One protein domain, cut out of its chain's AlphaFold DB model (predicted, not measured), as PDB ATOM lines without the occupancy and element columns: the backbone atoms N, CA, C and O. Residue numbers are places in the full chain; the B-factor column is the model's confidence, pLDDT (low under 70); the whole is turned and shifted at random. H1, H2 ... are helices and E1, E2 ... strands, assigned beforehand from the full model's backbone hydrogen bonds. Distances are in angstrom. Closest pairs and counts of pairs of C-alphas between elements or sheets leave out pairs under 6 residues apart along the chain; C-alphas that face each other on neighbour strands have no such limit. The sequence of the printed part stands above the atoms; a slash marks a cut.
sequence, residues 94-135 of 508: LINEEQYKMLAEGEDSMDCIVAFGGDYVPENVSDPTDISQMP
ATOM      1  N   LEU A  94     101.016 116.751 213.017       85.75
ATOM      2  CA  LEU A  94     100.482 118.098 212.861       85.75
ATOM      3  C   LEU A  94     101.585 119.109 213.166       85.75
ATOM      4  O   LEU A  94     101.948 119.261 214.324       85.75
ATOM      5  N   ILE A  95     102.110 119.790 212.153       87.62
ATOM      6  CA  ILE A  95     103.223 120.741 212.281       87.62
ATOM      7  C   ILE A  95     102.766 122.188 212.043       87.62
ATOM      8  O   ILE A  95     101.639 122.432 211.598       87.62
ATOM      9  N   ASN A  96     103.626 123.153 212.364       87.44
ATOM     10  CA  ASN A  96     103.409 124.571 212.072       87.44
ATOM     11  C   ASN A  96     104.085 125.018 210.758       87.44
ATOM     12  O   ASN A  96     104.835 124.265 210.130       87.44
ATOM     13  N   GLU A  97     103.778 126.235 210.303       86.38
ATOM     14  CA  GLU A  97     104.275 126.772 209.028       86.38
ATOM     15  C   GLU A  97     105.799 126.950 208.996       86.38
ATOM     16  O   GLU A  97     106.407 126.813 207.932       86.38
ATOM     17  N   GLU A  98     106.432 127.266 210.130       83.44
ATOM     18  CA  GLU A  98     107.892 127.400 210.203       83.44
ATOM     19  C   GLU A  98     108.596 126.041 210.134       83.44
ATOM     20  O   GLU A  98     109.529 125.878 209.348       83.44
ATOM     21  N   GLN A  99     108.092 125.039 210.854       83.31
ATOM     22  CA  GLN A  99     108.567 123.654 210.793       83.31
ATOM     23  C   GLN A  99     108.440 123.079 209.377       83.31
ATOM     24  O   GLN A  99     109.347 122.400 208.902       83.31
ATOM     25  N   TYR A 100     107.352 123.387 208.664       82.06
ATOM     26  CA  TYR A 100     107.178 122.959 207.275       82.06
ATOM     27  C   TYR A 100     108.217 123.577 206.337       82.06
ATOM     28  O   TYR A 100     108.742 122.889 205.467       82.06
ATOM     29  N   LYS A 101     108.559 124.859 206.522       82.06
ATOM     30  CA  LYS A 101     109.620 125.511 205.736       82.06
ATOM     31  C   LYS A 101     110.989 124.890 206.004       82.06
ATOM     32  O   LYS A 101     111.752 124.730 205.062       82.06
ATOM     33  N   MET A 102     111.275 124.510 207.251       78.44
ATOM     34  CA  MET A 102     112.513 123.806 207.611       78.44
ATOM     35  C   MET A 102     112.576 122.401 206.996       78.44
ATOM     36  O   MET A 102     113.634 121.978 206.540       78.44
ATOM     37  N   LEU A 103     111.444 121.691 206.944       74.06
ATOM     38  CA  LEU A 103     111.339 120.367 206.323       74.06
ATOM     39  C   LEU A 103     111.367 120.415 204.795       74.06
ATOM     40  O   LEU A 103     111.882 119.502 204.172       74.06
ATOM     41  N   ALA A 104     110.879 121.484 204.166       60.03
ATOM     42  CA  ALA A 104     110.966 121.647 202.713       60.03
ATOM     43  C   ALA A 104     112.422 121.714 202.196       60.03
ATOM     44  O   ALA A 104     112.653 121.565 200.996       60.03
ATOM     45  N   GLU A 105     113.393 121.921 203.091       56.56
ATOM     46  CA  GLU A 105     114.830 121.928 202.801       56.56
ATOM     47  C   GLU A 105     115.531 120.595 203.151       56.56
ATOM     48  O   GLU A 105     116.725 120.454 202.881       56.56
ATOM     49  N   GLY A 106     114.815 119.601 203.700       48.91
ATOM     50  CA  GLY A 106     115.352 118.288 204.076       48.91
ATOM     51  C   GLY A 106     114.464 117.124 203.625       48.91
ATOM     52  O   GLY A 106     113.273 117.083 203.909       48.91
ATOM     53  N   GLU A 107     115.047 116.144 202.934       39.41
ATOM     54  CA  GLU A 107     114.381 114.878 202.607       39.41
ATOM     55  C   GLU A 107     114.205 114.046 203.883       39.41
ATOM     56  O   GLU A 107     115.084 113.260 204.227       39.41
ATOM     57  N   ASP A 108     113.091 114.204 204.603       38.72
ATOM     58  CA  ASP A 108     112.730 113.218 205.619       38.72
ATOM     59  C   ASP A 108     111.252 112.815 205.585       38.72
ATOM     60  O   ASP A 108     110.323 113.615 205.459       38.72
ATOM     61  N   SER A 109     111.077 111.502 205.662       45.97
ATOM     62  CA  SER A 109     109.894 110.721 205.319       45.97
ATOM     63  C   SER A 109     108.926 110.617 206.510       45.97
ATOM     64  O   SER A 109     108.715 109.540 207.074       45.97
ATOM     65  N   MET A 110     108.306 111.727 206.911       53.69
ATOM     66  CA  MET A 110     107.094 111.692 207.743       53.69
ATOM     67  C   MET A 110     105.947 112.430 207.057       53.69
ATOM     68  O   MET A 110     106.105 113.580 206.650       53.69
ATOM     69  N   ASP A 111     104.771 111.794 207.001       68.56
ATOM     70  CA  ASP A 111     103.520 112.440 206.595       68.56
ATOM     71  C   ASP A 111     103.190 113.562 207.591       68.56
ATOM     72  O   ASP A 111     102.669 113.337 208.688       68.56
ATOM     73  N   CYS A 112     103.552 114.788 207.228       76.44
ATOM     74  CA  CYS A 112     103.329 115.982 208.026       76.44
ATOM     75  C   CYS A 112     102.210 116.831 207.412       76.44
ATOM     76  O   CYS A 112     102.177 117.059 206.204       76.44
ATOM     77  N   ILE A 113     101.313 117.348 208.250       78.31
ATOM     78  CA  ILE A 113     100.262 118.287 207.847       78.31
ATOM     79  C   ILE A 113     100.468 119.598 208.583       78.31
ATOM     80  O   ILE A 113     100.521 119.624 209.813       78.31
ATOM     81  N   VAL A 114     100.518 120.697 207.833       82.44
ATOM     82  CA  VAL A 114     100.508 122.042 208.409       82.44
ATOM     83  C   VAL A 114      99.126 122.308 208.997       82.44
ATOM     84  O   VAL A 114      98.156 122.511 208.270       82.44
ATOM     85  N   ALA A 115      99.030 122.261 210.323       84.25
ATOM     86  CA  ALA A 115      97.781 122.445 211.062       84.25
ATOM     87  C   ALA A 115      97.772 123.725 211.905       84.25
ATOM     88  O   ALA A 115      96.712 124.155 212.363       84.25
ATOM     89  N   PHE A 116      98.943 124.330 212.109       86.19
ATOM     90  CA  PHE A 116      99.128 125.508 212.946       86.19
ATOM     91  C   PHE A 116      99.770 126.645 212.139       86.19
ATOM     92  O   PHE A 116     100.718 126.417 211.392       86.19
ATOM     93  N   GLY A 117      99.250 127.866 212.284       85.62
ATOM     94  CA  GLY A 117      99.797 129.049 211.608       85.62
ATOM     95  C   GLY A 117     101.031 129.613 212.320       85.62
ATOM     96  O   GLY A 117     101.093 129.579 213.551       85.62
ATOM     97  N   GLY A 118     101.980 130.166 211.559       87.31
ATOM     98  CA  GLY A 118     103.206 130.764 212.099       87.31
ATOM     99  C   GLY A 118     104.105 129.772 212.846       87.31
ATOM    100  O   GLY A 118     104.313 128.646 212.392       87.31
ATOM    101  N   ASP A 119     104.620 130.204 213.996       85.25
ATOM    102  CA  ASP A 119     105.507 129.469 214.909       85.25
ATOM    103  C   ASP A 119     104.748 128.808 216.074       85.25
ATOM    104  O   ASP A 119     105.340 128.437 217.085       85.25
ATOM    105  N   TYR A 120     103.421 128.668 215.965       87.62
ATOM    106  CA  TYR A 120     102.606 128.143 217.058       87.62
ATOM    107  C   TYR A 120     103.016 126.717 217.444       87.62
ATOM    108  O   TYR A 120     103.166 125.832 216.597       87.62
ATOM    109  N   VAL A 121     103.123 126.486 218.751       84.94
ATOM    110  CA  VAL A 121     103.486 125.203 219.348       84.94
ATOM    111  C   VAL A 121     102.479 124.862 220.457       84.94
ATOM    112  O   VAL A 121     102.230 125.701 221.326       84.94
ATOM    113  N   PRO A 122     101.869 123.659 220.452       84.88
ATOM    114  CA  PRO A 122     100.959 123.227 221.513       84.88
ATOM    115  C   PRO A 122     101.634 123.191 222.894       84.88
ATOM    116  O   PRO A 122     102.808 122.854 222.996       84.88
ATOM    117  N   GLU A 123     100.873 123.429 223.971       83.62
ATOM    118  CA  GLU A 123     101.381 123.544 225.361       83.62
ATOM    119  C   GLU A 123     102.211 122.342 225.861       83.62
ATOM    120  O   GLU A 123     102.961 122.457 226.827       83.62
ATOM    121  N   ASN A 124     102.086 121.188 225.204       80.19
ATOM    122  CA  ASN A 124     102.714 119.927 225.599       80.19
ATOM    123  C   ASN A 124     104.083 119.691 224.934       80.19
ATOM    124  O   ASN A 124     104.704 118.658 225.179       80.19
ATOM    125  N   VAL A 125     104.520 120.602 224.064       81.94
ATOM    126  CA  VAL A 125     105.760 120.489 223.291       81.94
ATOM    127  C   VAL A 125     106.821 121.372 223.937       81.94
ATOM    128  O   VAL A 125     106.656 122.583 224.061       81.94
ATOM    129  N   SER A 126     107.906 120.744 224.384       79.94
ATOM    130  CA  SER A 126     108.982 121.415 225.122       79.94
ATOM    131  C   SER A 126     110.035 122.049 224.213       79.94
ATOM    132  O   SER A 126     110.657 123.037 224.604       79.94
ATOM    133  N   ASP A 127     110.203 121.510 223.004       80.38
ATOM    134  CA  ASP A 127     111.119 122.015 221.988       80.38
ATOM    135  C   ASP A 127     110.360 122.264 220.668       80.38
ATOM    136  O   ASP A 127     109.933 121.305 220.022       80.38
ATOM    137  N   PRO A 128     110.188 123.533 220.248       74.06
ATOM    138  CA  PRO A 128     109.573 123.917 218.973       74.06
ATOM    139  C   PRO A 128     110.238 123.336 217.723       74.06
ATOM    140  O   PRO A 128     109.606 123.281 216.670       74.06
ATOM    141  N   THR A 129     111.506 122.935 217.809       78.62
ATOM    142  CA  THR A 129     112.267 122.402 216.671       78.62
ATOM    143  C   THR A 129     112.178 120.882 216.568       78.62
ATOM    144  O   THR A 129     112.387 120.319 215.494       78.62
ATOM    145  N   ASP A 130     111.793 120.211 217.654       81.12
ATOM    146  CA  ASP A 130     111.603 118.768 217.685       81.12
ATOM    147  C   ASP A 130     110.197 118.398 217.203       81.12
ATOM    148  O   ASP A 130     109.234 118.295 217.973       81.12
ATOM    149  N   ILE A 131     110.080 118.145 215.897       81.25
ATOM    150  CA  ILE A 131     108.819 117.715 215.286       81.25
ATOM    151  C   ILE A 131     108.256 116.451 215.954       81.25
ATOM    152  O   ILE A 131     107.037 116.284 216.006       81.25
ATOM    153  N   SER A 132     109.090 115.576 216.532       79.81
ATOM    154  CA  SER A 132     108.635 114.318 217.138       79.81
ATOM    155  C   SER A 132     107.698 114.529 218.338       79.81
ATOM    156  O   SER A 132     106.875 113.654 218.637       79.81
ATOM    157  N   GLN A 133     107.745 115.711 218.961       82.38
ATOM    158  CA  GLN A 133     106.861 116.108 220.058       82.38
ATOM    159  C   GLN A 133     105.516 116.670 219.577       82.38
ATOM    160  O   GLN A 133     104.564 116.722 220.357       82.38
ATOM    161  N   MET A 134     105.399 117.051 218.301       85.56
ATOM    162  CA  MET A 134     104.156 117.594 217.755       85.56
ATOM    163  C   MET A 134     103.023 116.549 217.752       85.56
ATOM    164  O   MET A 134     103.285 115.356 217.564       85.56
ATOM    165  N   PRO A 135     101.752 116.963 217.935       84.00
ATOM    166  CA  PRO A 135     100.616 116.048 217.971       84.00
ATOM    167  C   PRO A 135     100.493 115.201 216.706       84.00
ATOM    168  O   PRO A 135     100.738 115.669 215.597       84.00
TER     169      PRO A 135
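Overview. This is residues 94 to 135 of the 508 residues of the protein "Hypothetical protein" of Symbiodinium sp. KB8 (UniProt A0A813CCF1). There is little regular structure here: a short two-stranded parallel sheet, E1 and E2, is joined through helix H1 and a loop whose residues 104 to 109 stick out, while an unnamed stretch, residues 117 to 135, loops away at the other end. The printed part has 42 residues, 15 in named elements, in order E1, H1, E2; the class is mixed. It is compact, radius of gyration of the C-alphas 9.5 A, yet elongated, spanning 27 by 18 by 14 A.

Arrangement. Look first at E1, residues 94 to 96, and E2, residues 112 to 116, parallel neighbours at 58 degrees; N 95 and O 113 are 2.8 A apart, within hydrogen-bond range. With H1, residues 97 to 103, they form a strand-helix-strand unit, parallel strands joined through a helix, with a right-handed crossover. The closest C-alphas of H1 and E2, Glu 97 and Val 114, are 6.1 A apart. In H1 every O i to N i+4 pair is within hydrogen-bond range.

Along the chain. Find C-alpha 94 at (100.482, 118.098, 212.861), where E1 begins its 7.1 A. H1 runs 9.9 A, and E2 runs 11.5 A to C-alpha 116 at (99.128, 125.508, 212.946).

Size, cuts and confidence. The C-alphas farthest apart, Glu 107 and Glu 123, are 27.6 A apart. The printed part has no cut, and no link is long. Residues 104 to 111 have pLDDT under 70.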